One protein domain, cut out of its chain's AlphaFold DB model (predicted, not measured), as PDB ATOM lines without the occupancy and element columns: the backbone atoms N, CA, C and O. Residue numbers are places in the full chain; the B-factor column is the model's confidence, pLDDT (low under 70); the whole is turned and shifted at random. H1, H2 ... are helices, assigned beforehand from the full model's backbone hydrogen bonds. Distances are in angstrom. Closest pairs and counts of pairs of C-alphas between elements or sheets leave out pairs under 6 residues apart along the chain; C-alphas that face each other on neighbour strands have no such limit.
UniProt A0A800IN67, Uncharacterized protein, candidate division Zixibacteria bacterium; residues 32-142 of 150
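AT A GLANCE: This is residues 32 to 142 of the 150 residues of an uncharacterized protein of candidate division Zixibacteria bacterium (UniProt A0A800IN67). A small body of helices is built round H7, which runs through its middle; H2 crosses H7 on one side, and H8 folds back along H7 as the second leg of a helical hairpin. H5 packs on part of H2, the short helices H1, H3, H4 and H6 lie round this core, and H9, residues 131 to 142, sticks out as a free arm that adds to the length. The printed part has 111 residues with nine named helices, H1 to H9 in order along the chain, and no named strand; its class is all helix. The whole is compact, with a radius of gyration of the C-alphas of 14.6 A, and spans 47 by 31 by 23 A.

IN THESE COORDINATES: H1 is residues 32 to 36, beginning at C-alpha 32 at (504.121, 443.065, 466.530). H2, residues 39 to 56, is the longest at 26.1 A. H3 is residues 58 to 61 and H4 residues 64 to 70. H5, residues 75 to 87, measures 18.2 A, and H6 is residues 94 to 99. H7, residues 101 to 116, measures 22.6 A from C-alpha 101 at (506.101, 434.923, 470.702). H8, residues 119 to 128, measures 14.5 A. H9, residues 131 to 142, measures 16.1 A and ends at C-alpha 142 at (483.243, 415.894, 462.886).

HOW THE PARTS SIT: H2 is the hub, touching three helices. It touches H1 only at the corner by their link, the closest C-alphas being those of Phe 36 and Phe 42, 5.6 A apart. With residues 45 to 49 alone it touches residues 81 to 85 of H5, at a steep tilt of 62 degrees, opposite ways; the closest C-alphas, of Phe 49 and Phe 81, are 6.7 A apart. H2 and H7 touch at a steep tilt of 56 degrees, the same way, closest at the C-alphas of Ala 50 and Val 112, 4.9 A apart. H7 and H8 form a hairpin at a shallow tilt of 26 degrees, closest at the C-alphas of Arg 114 and Ala 122, 4.8 A apart. H3 and H7 are close but not clearly touching, with the C-alphas of Lys 61 and Met 116 5.9 A apart. H4 and H8 are likewise close but not clearly touching, with the C-alphas of Phe 68 and Val 125 6.8 A apart. H6 is near H1, and meets H7 only through their link. Every O i to N i+4 pair is within hydrogen-bond range in H4, H5, H6, H7, H8 and H9; H2 has 13 of 14, H1 has 0 of 1 and also 0 of 2 O i to N i+3 pairs, and H3 is too short for an i+4 pair.

THE WHOLE: The two C-alphas farthest apart, of Gly 89 and Thr 142, are 48.5 A apart. H9 stands free; the body without it spans 36 by 29 by 21 A. The printed part has no cut and no long link. The mean pLDDT of the printed part is 86.5, and residues 129 to 142 are under 70.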
ATOM      1  N   VAL A  32     504.371 443.067 467.981       89.56
ATOM      2  CA  VAL A  32     504.121 443.065 466.530       89.56
ATOM      3  C   VAL A  32     503.447 444.354 466.068       89.56
ATOM      4  O   VAL A  32     503.882 444.961 465.101       89.56
ATOM      5  N   ILE A  33     502.406 444.828 466.753       91.62
ATOM      6  CA  ILE A  33     501.714 446.065 466.353       91.62
ATOM      7  C   ILE A  33     502.286 447.280 467.071       91.62
ATOM      8  O   ILE A  33     502.407 448.341 466.461       91.62
ATOM      9  N   GLY A  34     502.656 447.144 468.344       91.25
ATOM     10  CA  GLY A  34     503.166 448.271 469.123       91.25
ATOM     11  C   GLY A  34     504.536 448.767 468.656       91.25
ATOM     12  O   GLY A  34     504.720 449.979 468.568       91.25
ATOM     13  N   LYS A  35     505.472 447.868 468.313       94.75
ATOM     14  CA  LYS A  35     506.849 448.244 467.933       94.75
ATOM     15  C   LYS A  35     507.054 448.436 466.444       94.75
ATOM     16  O   LYS A  35     507.812 449.313 466.051       94.75
ATOM     17  N   PHE A  36     506.367 447.651 465.621       92.31
ATOM     18  CA  PHE A  36     506.461 447.787 464.165       92.31
ATOM     19  C   PHE A  36     505.407 448.730 463.583       92.31
ATOM     20  O   PHE A  36     505.411 448.976 462.382       92.31
ATOM     21  N   HIS A  37     504.497 449.259 464.410       91.69
ATOM     22  CA  HIS A  37     503.392 450.117 463.976       91.69
ATOM     23  C   HIS A  37     502.485 449.469 462.912       91.69
ATOM     24  O   HIS A  37     501.836 450.162 462.129       91.69
ATOM     25  N   GLY A  38     502.414 448.133 462.887       89.94
ATOM     26  CA  GLY A  38     501.552 447.378 461.982       89.94
ATOM     27  C   GLY A  38     502.130 446.028 461.559       89.94
ATOM     28  O   GLY A  38     503.295 445.723 461.791       89.94
ATOM     29  N   TRP A  39     501.298 445.232 460.885       89.75
ATOM     30  CA  TRP A  39     501.688 443.914 460.371       89.75
ATOM     31  C   TRP A  39     502.682 443.992 459.213       89.75
ATOM     32  O   TRP A  39     503.584 443.170 459.140       89.75
ATOM     33  N   THR A  40     502.548 444.971 458.316       91.75
ATOM     34  CA  THR A  40     503.395 445.057 457.116       91.75
ATOM     35  C   THR A  40     504.877 445.282 457.441       91.75
ATOM     36  O   THR A  40     505.708 444.569 456.880       91.75
ATOM     37  N   PRO A  41     505.260 446.216 458.338       93.56
ATOM     38  CA  PRO A  41     506.672 446.393 458.681       93.56
ATOM     39  C   PRO A  41     507.243 445.193 459.446       93.56
ATOM     40  O   PRO A  41     508.405 444.846 459.256       93.56
ATOM     41  N   PHE A  42     506.416 444.519 460.250       95.44
ATOM     42  CA  PHE A  42     506.791 443.273 460.914       95.44
ATOM     43  C   PHE A  42     507.032 442.128 459.915       95.44
ATOM     44  O   PHE A  42     508.088 441.501 459.944       95.44
ATOM     45  N   ASP A  43     506.101 441.905 458.980       94.19
ATOM     46  CA  ASP A  43     506.215 440.895 457.915       94.19
ATOM     47  C   ASP A  43     507.482 441.109 457.080       94.19
ATOM     48  O   ASP A  43     508.222 440.161 456.805       94.19
ATOM     49  N   ARG A  44     507.792 442.372 456.762       94.88
ATOM     50  CA  ARG A  44     509.034 442.747 456.083       94.88
ATOM     51  C   ARG A  44     510.273 442.364 456.894       94.88
ATOM     52  O   ARG A  44     511.182 441.765 456.330       94.88
ATOM     53  N   ALA A  45     510.310 442.669 458.190       96.31
ATOM     54  CA  ALA A  45     511.453 442.335 459.037       96.31
ATOM     55  C   ALA A  45     511.665 440.813 459.154       96.31
ATOM     56  O   ALA A  45     512.801 440.336 459.086       96.31
ATOM     57  N   CYS A  46     510.579 440.039 459.258       96.31
ATOM     58  CA  CYS A  46     510.636 438.576 459.221       96.31
ATOM     59  C   CYS A  46     511.128 438.050 457.865       96.31
ATOM     60  O   CYS A  46     511.898 437.094 457.823       96.31
ATOM     61  N   PHE A  47     510.717 438.665 456.753       95.25
ATOM     62  CA  PHE A  47     511.169 438.280 455.414       95.25
ATOM     63  C   PHE A  47     512.652 438.591 455.173       95.25
ATOM     64  O   PHE A  47     513.376 437.763 454.615       95.25
ATOM     65  N   GLU A  48     513.124 439.754 455.621       95.69
ATOM     66  CA  GLU A  48     514.542 440.124 455.567       95.69
ATOM     67  C   GLU A  48     515.392 439.139 456.384       95.69
ATOM     68  O   GLU A  48     516.395 438.632 455.874       95.69
ATOM     69  N   PHE A  49     514.937 438.773 457.588       96.62
ATOM     70  CA  PHE A  49     515.582 437.741 458.403       96.62
ATOM     71  C   PHE A  49     515.603 436.382 457.696       96.62
ATOM     72  O   PHE A  49     516.655 435.760 457.562       96.62
ATOM     73  N   ALA A  50     514.452 435.929 457.194       94.56
ATOM     74  CA  ALA A  50     514.328 434.646 456.508       94.56
ATOM     75  C   ALA A  50     515.225 434.554 455.268       94.56
ATOM     76  O   ALA A  50     515.777 433.494 454.986       94.56
ATOM     77  N   THR A  51     515.417 435.667 454.560       93.50
ATOM     78  CA  THR A  51     516.326 435.737 453.410       93.50
ATOM     79  C   THR A  51     517.773 435.491 453.832       93.50
ATOM     80  O   THR A  51     518.464 434.696 453.199       93.50
ATOM     81  N   GLN A  52     518.231 436.114 454.921       93.12
ATOM     82  CA  GLN A  52     519.580 435.882 455.455       93.12
ATOM     83  C   GLN A  52     519.732 434.463 456.015       93.12
ATOM     84  O   GLN A  52     520.744 433.801 455.789       93.12
ATOM     85  N   TYR A  53     518.706 433.973 456.708       92.69
ATOM     86  CA  TYR A  53     518.676 432.631 457.270       92.69
ATOM     87  C   TYR A  53     518.748 431.554 456.175       92.69
ATOM     88  O   TYR A  53     519.557 430.630 456.274       92.69
ATOM     89  N   GLY A  54     517.972 431.708 455.098       87.94
ATOM     90  CA  GLY A  54     517.909 430.769 453.976       87.94
ATOM     91  C   GLY A  54     519.211 430.650 453.179       87.94
ATOM     92  O   GLY A  54     519.494 429.579 452.644       87.94
ATOM     93  N   VAL A  55     520.050 431.695 453.151       89.19
ATOM     94  CA  VAL A  55     521.394 431.627 452.540       89.19
ATOM     95  C   VAL A  55     522.276 430.595 453.249       89.19
ATOM     96  O   VAL A  55     523.008 429.867 452.579       89.19
ATOM     97  N   ASN A  56     522.169 430.499 454.577       88.06
ATOM     98  CA  ASN A  56     522.969 429.591 455.405       88.06
ATOM     99  C   ASN A  56     522.329 428.202 455.588       88.06
ATOM    100  O   ASN A  56     523.014 427.275 456.008       88.06
ATOM    101  N   HIS A  57     521.042 428.047 455.257       87.25
ATOM    102  CA  HIS A  57     520.261 426.824 455.482       87.25
ATOM    103  C   HIS A  57     519.618 426.312 454.188       87.25
ATOM    104  O   HIS A  57     518.421 426.031 454.128       87.25
ATOM    105  N   GLN A  58     520.408 426.210 453.116       84.25
ATOM    106  CA  GLN A  58     519.902 425.747 451.815       84.25
ATOM    107  C   GLN A  58     519.393 424.299 451.848       84.25
ATOM    108  O   GLN A  58     518.533 423.950 451.048       84.25
ATOM    109  N   ASN A  59     519.862 423.493 452.805       84.31
ATOM    110  CA  ASN A  59     519.411 422.120 453.047       84.31
ATOM    111  C   ASN A  59     517.926 422.017 453.428       84.31
ATOM    112  O   ASN A  59     517.360 420.935 453.391       84.31
ATOM    113  N   LEU A  60     517.286 423.122 453.819       81.88
ATOM    114  CA  LEU A  60     515.859 423.123 454.128       81.88
ATOM    115  C   LEU A  60     514.981 423.077 452.870       81.88
ATOM    116  O   LEU A  60     513.805 422.774 452.993       81.88
ATOM    117  N   LYS A  61     515.525 423.345 451.672       82.06
ATOM    118  CA  LYS A  61     514.751 423.454 450.421       82.06
ATOM    119  C   LYS A  61     514.287 422.122 449.820       82.06
ATOM    120  O   LYS A  61     513.553 422.155 448.835       82.06
ATOM    121  N   ASP A  62     514.718 420.990 450.367       83.50
ATOM    122  CA  ASP A  62     514.550 419.686 449.715       83.50
ATOM    123  C   ASP A  62     513.081 419.242 449.623       83.50
ATOM    124  O   ASP A  62     512.604 418.927 448.534       83.50
ATOM    125  N   ASP A  63     512.349 419.244 450.740       89.81
ATOM    126  CA  ASP A  63     510.954 418.794 450.796       89.81
ATOM    127  C   ASP A  63     510.119 419.726 451.682       89.81
ATOM    128  O   ASP A  63     510.345 419.851 452.892       89.81
ATOM    129  N   PHE A  64     509.134 420.380 451.063       90.62
ATOM    130  CA  PHE A  64     508.229 421.287 451.759       90.62
ATOM    131  C   PHE A  64     507.388 420.577 452.824       90.62
ATOM    132  O   PHE A  64     507.157 421.161 453.876       90.62
ATOM    133  N   GLU A  65     506.936 419.343 452.604       89.25
ATOM    134  CA  GLU A  65     506.083 418.628 453.563       89.25
ATOM    135  C   GLU A  65     506.872 418.246 454.822       89.25
ATOM    136  O   GLU A  65     506.372 418.366 455.945       89.25
ATOM    137  N   VAL A  66     508.141 417.860 454.648       87.69
ATOM    138  CA  VAL A  66     509.073 417.632 455.765       87.69
ATOM    139  C   VAL A  66     509.310 418.933 456.525       87.69
ATOM    140  O   VAL A  66     509.185 418.956 457.746       87.69
ATOM    141  N   PHE A  67     509.573 420.042 455.827       91.19
ATOM    142  CA  PHE A  67     509.690 421.354 456.468       91.19
ATOM    143  C   PHE A  67     508.400 421.743 457.209       91.19
ATOM    144  O   PHE A  67     508.426 422.159 458.366       91.19
ATOM    145  N   PHE A  68     507.246 421.596 456.570       88.62
ATOM    146  CA  PHE A  68     505.958 421.983 457.125       88.62
ATOM    147  C   PHE A  68     505.668 421.244 458.435       88.62
ATOM    148  O   PHE A  68     505.256 421.886 459.407       88.62
ATOM    149  N   ARG A  69     505.951 419.938 458.493       84.50
ATOM    150  CA  ARG A  69     505.721 419.094 459.671       84.50
ATOM    151  C   ARG A  69     506.807 419.227 460.740       84.50
ATOM    152  O   ARG A  69     506.471 419.395 461.907       84.50
ATOM    153  N   ASP A  70     508.076 419.162 460.346       86.56
ATOM    154  CA  ASP A  70     509.186 418.903 461.272       86.56
ATOM    155  C   ASP A  70     510.007 420.159 461.599       86.56
ATOM    156  O   ASP A  70     510.714 420.187 462.605       86.56
ATOM    157  N   PHE A  71     509.932 421.215 460.780       89.06
ATOM    158  CA  PHE A  71     510.670 422.444 461.064       89.06
ATOM    159  C   PHE A  71     509.992 423.242 462.177       89.06
ATOM    160  O   PHE A  71     508.854 423.708 462.038       89.06
ATOM    161  N   GLU A  72     510.737 423.489 463.248       89.38
ATOM    162  CA  GLU A  72     510.351 424.383 464.332       89.38
ATOM    163  C   GLU A  72     511.323 425.558 464.431       89.38
ATOM    164  O   GLU A  72     512.532 425.422 464.238       89.38
ATOM    165  N   VAL A  73     510.789 426.736 464.757       91.94
ATOM    166  CA  VAL A  73     511.615 427.919 465.016       91.94
ATOM    167  C   VAL A  73     512.324 427.728 466.354       91.94
ATOM    168  O   VAL A  73     511.701 427.835 467.418       91.94
ATOM    169  N   SER A  74     513.625 427.443 466.276       92.56
ATOM    170  CA  SER A  74     514.488 427.248 467.439       92.56
ATOM    171  C   SER A  74     514.648 428.535 468.244       92.56
ATOM    172  O   SER A  74     514.512 429.645 467.722       92.56
ATOM    173  N   ASP A  75     514.986 428.402 469.523       92.12
ATOM    174  CA  ASP A  75     515.229 429.570 470.372       92.12
ATOM    175  C   ASP A  75     516.457 430.365 469.897       92.12
ATOM    176  O   ASP A  75     516.468 431.589 469.969       92.12
ATOM    177  N   GLU A  76     517.442 429.704 469.284       93.94
ATOM    178  CA  GLU A  76     518.578 430.366 468.627       93.94
ATOM    179  C   GLU A  76     518.126 431.267 467.470       93.94
ATOM    180  O   GLU A  76     518.608 432.392 467.323       93.94
ATOM    181  N   MET A  77     517.166 430.802 466.662       94.56
ATOM    182  CA  MET A  77     516.581 431.587 465.575       94.56
ATOM    183  C   MET A  77     515.797 432.789 466.120       94.56
ATOM    184  O   MET A  77     515.876 433.881 465.555       94.56
ATOM    185  N   VAL A  78     515.084 432.614 467.236       95.25
ATOM    186  CA  VAL A  78     514.380 433.703 467.929       95.25
ATOM    187  C   VAL A  78     515.358 434.757 468.445       95.25
ATOM    188  O   VAL A  78     515.146 435.948 468.213       95.25
ATOM    189  N   GLU A  79     516.438 434.349 469.105       96.31
ATOM    190  CA  GLU A  79     517.449 435.272 469.630       96.31
ATOM    191  C   GLU A  79     518.196 436.000 468.502       96.31
ATOM    192  O   GLU A  79     518.416 437.212 468.576       96.31
ATOM    193  N   ALA A  80     518.499 435.309 467.399       95.56
ATOM    194  CA  ALA A  80     519.058 435.938 466.206       95.56
ATOM    195  C   ALA A  80     518.105 436.992 465.612       95.56
ATOM    196  O   ALA A  80     518.541 438.084 465.240       95.56
ATOM    197  N   PHE A  81     516.799 436.707 465.575       96.75
ATOM    198  CA  PHE A  81     515.795 437.671 465.131       96.75
ATOM    199  C   PHE A  81     515.714 438.880 466.074       96.75
ATOM    200  O   PHE A  81     515.791 440.018 465.609       96.75
ATOM    201  N   LYS A  82     515.656 438.672 467.398       95.81
ATOM    202  CA  LYS A  82     515.692 439.760 468.395       95.81
ATOM    203  C   LYS A  82     516.904 440.672 468.211       95.81
ATOM    204  O   LYS A  82     516.772 441.897 468.293       95.81
ATOM    205  N   LYS A  83     518.071 440.082 467.936       95.88
ATOM    206  CA  LYS A  83     519.298 440.825 467.658       95.88
ATOM    207  C   LYS A  83     519.163 441.672 466.392       95.88
ATOM    208  O   LYS A  83     519.461 442.858 466.448       95.88
ATOM    209  N   GLN A  84     518.650 441.116 465.292       95.62
ATOM    210  CA  GLN A  84     518.418 441.874 464.052       95.62
ATOM    211  C   GLN A  84     517.502 443.090 464.277       95.62
ATOM    212  O   GLN A  84     517.772 444.182 463.775       95.62
ATOM    213  N   ILE A  85     516.416 442.912 465.034       95.38
ATOM    214  CA  ILE A  85     515.469 443.991 465.355       95.38
ATOM    215  C   ILE A  85     516.127 445.076 466.215       95.38
ATOM    216  O   ILE A  85     515.962 446.266 465.939       95.38
ATOM    217  N   SER A  86     516.926 444.668 467.202       93.44
ATOM    218  CA  SER A  86     517.683 445.589 468.057       93.44
ATOM    219  C   SER A  86     518.729 446.374 467.254       93.44
ATOM    220  O   SER A  86     518.818 447.593 467.389       93.44
ATOM    221  N   ASP A  87     519.452 445.703 466.352       94.25
ATOM    222  CA  ASP A  87     520.426 446.316 465.436       94.25
ATOM    223  C   ASP A  87     519.754 447.292 464.446       94.25
ATOM    224  O   ASP A  87     520.371 448.262 464.007       94.25
ATOM    225  N   SER A  88     518.467 447.085 464.139       90.62
ATOM    226  CA  SER A  88     517.651 447.989 463.311       90.62
ATOM    227  C   SER A  88     517.116 449.211 464.079       90.62
ATOM    228  O   SER A  88     516.418 450.043 463.500       90.62
ATOM    229  N   GLY A  89     517.422 449.334 465.376       92.00
ATOM    230  CA  GLY A  89     517.026 450.467 466.219       92.00
ATOM    231  C   GLY A  89     515.647 450.340 466.872       92.00
ATOM    232  O   GLY A  89     515.179 451.299 467.488       92.00
ATOM    233  N   ILE A  90     514.983 449.184 466.770       92.94
ATOM    234  CA  ILE A  90     513.680 448.954 467.403       92.94
ATOM    235  C   ILE A  90     513.902 448.392 468.811       92.94
ATOM    236  O   ILE A  90     514.329 447.252 468.983       92.94
ATOM    237  N   SER A  91     513.574 449.182 469.833       93.00
ATOM    238  CA  SER A  91     513.661 448.775 471.241       93.00
ATOM    239  C   SER A  91     512.356 448.157 471.753       93.00
ATOM    240  O   SER A  91     511.284 448.756 471.613       93.00
ATOM    241  N   PHE A  92     512.444 447.021 472.439       94.75
ATOM    242  CA  PHE A  92     511.306 446.317 473.035       94.75
ATOM    243  C   PHE A  92     511.685 445.681 474.375       94.75
ATOM    244  O   PHE A  92     512.863 445.457 474.650       94.75
ATOM    245  N   THR A  93     510.692 445.405 475.218       95.62
ATOM    246  CA  THR A  93     510.885 444.630 476.446       95.62
ATOM    247  C   THR A  93     510.667 443.142 476.188       95.62
ATOM    248  O   THR A  93     509.970 442.742 475.252       95.62
ATOM    249  N   GLN A  94     511.243 442.309 477.053       92.94
ATOM    250  CA  GLN A  94     511.058 440.861 477.000       92.94
ATOM    251  C   GLN A  94     509.573 440.477 477.146       92.94
ATOM    252  O   GLN A  94     509.089 439.642 476.395       92.94
ATOM    253  N   GLU A  95     508.822 441.164 478.014       93.88
ATOM    254  CA  GLU A  95     507.377 440.948 478.195       93.88
ATOM    255  C   GLU A  95     506.563 441.256 476.930       93.88
ATOM    256  O   GLU A  95     505.641 440.513 476.587       93.88
ATOM    257  N   GLU A  96     506.889 442.344 476.218       91.94
ATOM    258  CA  GLU A  96     506.219 442.695 474.961       91.94
ATOM    259  C   GLU A  96     506.454 441.608 473.909       91.94
ATOM    260  O   GLU A  96     505.515 441.199 473.229       91.94
ATOM    261  N   PHE A  97     507.697 441.127 473.804       94.00
ATOM    262  CA  PHE A  97     508.077 440.071 472.871       94.00
ATOM    263  C   PHE A  97     507.404 438.739 473.204       94.00
ATOM    264  O   PHE A  97     506.799 438.119 472.334       94.00
ATOM    265  N   ASP A  98     507.459 438.326 474.471       91.00
ATOM    266  CA  ASP A  98     506.894 437.060 474.940       91.00
ATOM    267  C   ASP A  98     505.378 437.017 474.782       91.00
ATOM    268  O   ASP A  98     504.816 435.966 474.469       91.00
ATOM    269  N   THR A  99     504.715 438.172 474.908       89.62
ATOM    270  CA  THR A  99     503.278 438.293 474.643       89.62
ATOM    271  C   THR A  99     502.921 437.913 473.207       89.62
ATOM    272  O   THR A  99     501.815 437.422 472.997       89.62
ATOM    273  N   ASP A 100     503.821 438.104 472.238       92.50
ATOM    274  CA  ASP A 100     503.586 437.855 470.808       92.50
ATOM    275  C   ASP A 100     504.427 436.691 470.245       92.50
ATOM    276  O   ASP A 100     504.473 436.493 469.030       92.50
ATOM    277  N   LEU A 101     505.092 435.910 471.103       90.88
ATOM    278  CA  LEU A 101     506.101 434.923 470.702       90.88
ATOM    279  C   LEU A 101     505.584 433.865 469.718       90.88
ATOM    280  O   LEU A 101     506.276 433.523 468.762       90.88
ATOM    281  N   ASP A 102     504.381 433.341 469.931       89.50
ATOM    282  CA  ASP A 102     503.730 432.369 469.043       89.50
ATOM    283  C   ASP A 102     503.502 432.943 467.637       89.50
ATOM    284  O   ASP A 102     503.806 432.282 466.643       89.50
ATOM    285  N   VAL A 103     503.043 434.194 467.546       90.62
ATOM    286  CA  VAL A 103     502.861 434.904 466.275       90.62
ATOM    287  C   VAL A 103     504.205 435.151 465.606       90.62
ATOM    288  O   VAL A 103     504.324 434.977 464.394       90.62
ATOM    289  N   VAL A 104     505.225 435.516 466.384       93.19
ATOM    290  CA  VAL A 104     506.580 435.716 465.866       93.19
ATOM    291  C   VAL A 104     507.145 434.417 465.301       93.19
ATOM    292  O   VAL A 104     507.605 434.409 464.160       93.19
ATOM    293  N   LYS A 105     507.055 433.304 466.038       94.12
ATOM    294  CA  LYS A 105     507.507 431.986 465.567       94.12
ATOM    295  C   LYS A 105     506.748 431.553 464.307       94.12
ATOM    296  O   LYS A 105     507.375 431.141 463.331       94.12
ATOM    297  N   LEU A 106     505.423 431.711 464.276       92.56
ATOM    298  CA  LEU A 106     504.611 431.386 463.099       92.56
ATOM    299  C   LEU A 106     505.022 432.216 461.877       92.56
ATOM    300  O   LEU A 106     505.236 431.671 460.793       92.56
ATOM    301  N   GLN A 107     505.162 433.530 462.053       94.44
ATOM    302  CA  GLN A 107     505.514 434.434 460.967       94.44
ATOM    303  C   GLN A 107     506.946 434.196 460.468       94.44
ATOM    304  O   GLN A 107     507.173 434.239 459.263       94.44
ATOM    305  N   LEU A 108     507.896 433.866 461.348       95.38
ATOM    306  CA  LEU A 108     509.252 433.474 460.953       95.38
ATOM    307  C   LEU A 108     509.253 432.185 460.124       95.38
ATOM    308  O   LEU A 108     509.839 432.168 459.042       95.38
ATOM    309  N   LYS A 109     508.549 431.135 460.574       94.69
ATOM    310  CA  LYS A 109     508.406 429.883 459.805       94.69
ATOM    311  C   LYS A 109     507.786 430.149 458.432       94.69
ATOM    312  O   LYS A 109     508.285 429.660 457.419       94.69
ATOM    313  N   ARG A 110     506.741 430.977 458.388       95.00
ATOM    314  CA  ARG A 110     506.071 431.398 457.152       95.00
ATOM    315  C   ARG A 110     507.005 432.165 456.219       95.00
ATOM    316  O   ARG A 110     507.009 431.901 455.022       95.00
ATOM    317  N   SER A 111     507.802 433.090 456.743       95.19
ATOM    318  CA  SER A 111     508.770 433.856 455.956       95.19
ATOM    319  C   SER A 111     509.891 432.973 455.398       95.19
ATOM    320  O   SER A 111     510.301 433.188 454.258       95.19
ATOM    321  N   VAL A 112     510.346 431.955 456.139       94.62
ATOM    322  CA  VAL A 112     511.295 430.947 455.627       94.62
ATOM    323  C   VAL A 112     510.663 430.134 454.499       94.62
ATOM    324  O   VAL A 112     511.255 430.040 453.427       94.62
ATOM    325  N   ALA A 113     509.432 429.647 454.684       94.25
ATOM    326  CA  ALA A 113     508.708 428.942 453.626       94.25
ATOM    327  C   ALA A 113     508.550 429.804 452.363       94.25
ATOM    328  O   ALA A 113     508.814 429.350 451.250       94.25
ATOM    329  N   ARG A 114     508.207 431.086 452.544       94.00
ATOM    330  CA  ARG A 114     508.084 432.058 451.454       94.00
ATOM    331  C   ARG A 114     509.384 432.248 450.687       94.00
ATOM    332  O   ARG A 114     509.363 432.364 449.469       94.00
ATOM    333  N   ASN A 115     510.507 432.314 451.397       93.56
ATOM    334  CA  ASN A 115     511.821 432.481 450.786       93.56
ATOM    335  C   ASN A 115     512.259 431.238 449.989       93.56
ATOM    336  O   ASN A 115     512.976 431.367 448.997       93.56
ATOM    337  N   MET A 116     511.852 430.048 450.431       91.94
ATOM    338  CA  MET A 116     512.317 428.778 449.875       91.94
ATOM    339  C   MET A 116     511.440 428.238 448.745       91.94
ATOM    340  O   MET A 116     511.997 427.806 447.737       91.94
ATOM    341  N   TRP A 117     510.113 428.299 448.891       94.06
ATOM    342  CA  TRP A 117     509.154 427.717 447.939       94.06
ATOM    343  C   TRP A 117     508.213 428.748 447.309       94.06
ATOM    344  O   TRP A 117     507.888 428.627 446.132       94.06
ATOM    345  N   GLY A 118     507.860 429.812 448.037       93.06
ATOM    346  CA  GLY A 118     507.035 430.904 447.517       93.06
ATOM    347  C   GLY A 118     505.782 431.181 448.345       93.06
ATOM    348  O   GLY A 118     505.624 430.723 449.478       93.06
ATOM    349  N   ASP A 119     504.898 432.017 447.798       91.88
ATOM    350  CA  ASP A 119     503.728 432.528 448.520       91.88
ATOM    351  C   ASP A 119     502.665 431.453 448.821       91.88
ATOM    352  O   ASP A 119     501.958 431.580 449.824       91.88
ATOM    353  N   GLU A 120     502.551 430.395 448.008       92.00
ATOM    354  CA  GLU A 120     501.549 429.336 448.208       92.00
ATOM    355  C   GLU A 120     501.862 428.501 449.460       92.00
ATOM    356  O   GLU A 120     501.028 428.351 450.357       92.00
ATOM    357  N   GLU A 121     503.099 428.032 449.577       92.56
ATOM    358  CA  GLU A 121     503.623 427.270 450.710       92.56
ATOM    359  C   GLU A 121     503.643 428.102 451.993       92.56
ATOM    360  O   GLU A 121     503.261 427.632 453.069       92.56
ATOM    361  N   ALA A 122     504.005 429.380 451.881       92.25
ATOM    362  CA  ALA A 122     503.882 430.329 452.981       92.25
ATOM    363  C   ALA A 122     502.423 430.502 453.437       92.25
ATOM    364  O   ALA A 122     502.157 430.687 454.628       92.25
ATOM    365  N   GLY A 123     501.466 430.438 452.507       88.81
ATOM    366  CA  GLY A 123     500.036 430.418 452.804       88.81
ATOM    367  C   GLY A 123     499.651 429.215 453.663       88.81
ATOM    368  O   GLY A 123     499.041 429.398 454.715       88.81
ATOM    369  N   LYS A 124     500.094 428.010 453.278       90.44
ATOM    370  CA  LYS A 124     499.850 426.764 454.031       90.44
ATOM    371  C   LYS A 124     500.376 426.851 455.470       90.44
ATOM    372  O   LYS A 124     499.649 426.520 456.406       90.44
ATOM    373  N   VAL A 125     501.594 427.371 455.665       89.69
ATOM    374  CA  VAL A 125     502.166 427.623 457.005       89.69
ATOM    375  C   VAL A 125     501.351 428.651 457.790       89.69
ATOM    376  O   VAL A 125     501.076 428.449 458.967       89.69
ATOM    377  N   GLY A 126     500.935 429.754 457.166       85.94
ATOM    378  CA  GLY A 126     500.120 430.768 457.844       85.94
ATOM    379  C   GLY A 126     498.778 430.215 458.330       85.94
ATOM    380  O   GLY A 126     498.355 430.504 459.448       85.94
ATOM    381  N   SER A 127     498.139 429.374 457.518       84.06
ATOM    382  CA  SER A 127     496.857 428.746 457.839       84.06
ATOM    383  C   SER A 127     496.945 427.708 458.962       84.06
ATOM    384  O   SER A 127     495.949 427.498 459.652       84.06
ATOM    385  N   SER A 128     498.106 427.086 459.202       77.38
ATOM    386  CA  SER A 128     498.248 426.079 460.263       77.38
ATOM    387  C   SER A 128     498.175 426.671 461.674       77.38
ATOM    388  O   SER A 128     497.764 425.974 462.601       77.38
ATOM    389  N   GLY A 129     498.556 427.943 461.840       64.31
ATOM    390  CA  GLY A 129     498.501 428.664 463.117       64.31
ATOM    391  C   GLY A 129     497.164 429.353 463.410       64.31
ATOM    392  O   GLY A 129     496.980 429.897 464.500       64.31
ATOM    393  N   ASP A 130     496.219 429.342 462.467       58.69
ATOM    394  CA  ASP A 130     494.907 429.951 462.658       58.69
ATOM    395  C   ASP A 130     493.981 429.001 463.437       58.69
ATOM    396  O   ASP A 130     493.508 427.978 462.936       58.69
ATOM    397  N   VAL A 131     493.689 429.358 464.691       52.97
ATOM    398  CA  VAL A 131     492.755 428.633 465.571       52.97
ATOM    399  C   VAL A 131     491.366 428.475 464.929       52.97
ATOM    400  O   VAL A 131     490.667 427.507 465.227       52.97
ATOM    401  N   GLN A 132     490.936 429.394 464.058       40.62
ATOM    402  CA  GLN A 132     489.667 429.290 463.331       40.62
ATOM    403  C   GLN A 132     489.730 428.247 462.217       40.62
ATOM    404  O   GLN A 132     488.741 427.559 461.986       40.62
ATOM    405  N   LEU A 133     490.882 428.083 461.566       45.03
ATOM    406  CA  LEU A 133     491.070 427.102 460.498       45.03
ATOM    407  C   LEU A 133     491.250 425.692 461.074       45.03
ATOM    408  O   LEU A 133     490.639 424.754 460.576       45.03
ATOM    409  N   GLN A 134     491.944 425.569 462.211       47.12
ATOM    410  CA  GLN A 134     491.972 424.343 463.018       47.12
ATOM    411  C   GLN A 134     490.571 423.950 463.509       47.12
ATOM    412  O   GLN A 134     490.186 422.791 463.409       47.12
ATOM    413  N   LYS A 135     489.760 424.907 463.991       47.12
ATOM    414  CA  LYS A 135     488.365 424.638 464.392       47.12
ATOM    415  C   LYS A 135     487.457 424.310 463.211       47.12
ATOM    416  O   LYS A 135     486.581 423.468 463.366       47.12
ATOM    417  N   ALA A 136     487.638 424.958 462.063       44.31
ATOM    418  CA  ALA A 136     486.892 424.644 460.851       44.31
ATOM    419  C   ALA A 136     487.221 423.225 460.370       44.31
ATOM    420  O   ALA A 136     486.297 422.459 460.133       44.31
ATOM    421  N   LEU A 137     488.505 422.849 460.320       49.47
ATOM    422  CA  LEU A 137     488.940 421.481 460.027       49.47
ATOM    423  C   LEU A 137     488.345 420.484 461.025       49.47
ATOM    424  O   LEU A 137     487.751 419.506 460.596       49.47
ATOM    425  N   LEU A 138     488.380 420.782 462.330       48.25
ATOM    426  CA  LEU A 138     487.754 419.938 463.352       48.25
ATOM    427  C   LEU A 138     486.239 419.777 463.123       48.25
ATOM    428  O   LEU A 138     485.705 418.686 463.284       48.25
ATOM    429  N   LEU A 139     485.534 420.845 462.732       49.16
ATOM    430  CA  LEU A 139     484.097 420.815 462.427       49.16
ATOM    431  C   LEU A 139     483.778 420.053 461.131       49.16
ATOM    432  O   LEU A 139     482.732 419.411 461.072       49.16
ATOM    433  N   PHE A 140     484.650 420.102 460.120       52.12
ATOM    434  CA  PHE A 140     484.511 419.304 458.895       52.12
ATOM    435  C   PHE A 140     484.752 417.814 459.164       52.12
ATOM    436  O   PHE A 140     483.925 416.997 458.766       52.12
ATOM    437  N   ASP A 141     485.790 417.477 459.930       50.56
ATOM    438  CA  ASP A 141     486.125 416.100 460.328       50.56
ATOM    439  C   ASP A 141     485.019 415.492 461.217       50.56
ATOM    440  O   ASP A 141     484.613 414.341 461.073       50.56
ATOM    441  N   THR A 142     484.413 416.311 462.089       48.72
ATOM    442  CA  THR A 142     483.243 415.894 462.886       48.72
ATOM    443  C   THR A 142     481.985 415.714 462.019       48.72
ATOM    444  O   THR A 142     481.100 414.933 462.372       48.72
TER     445      THR A 142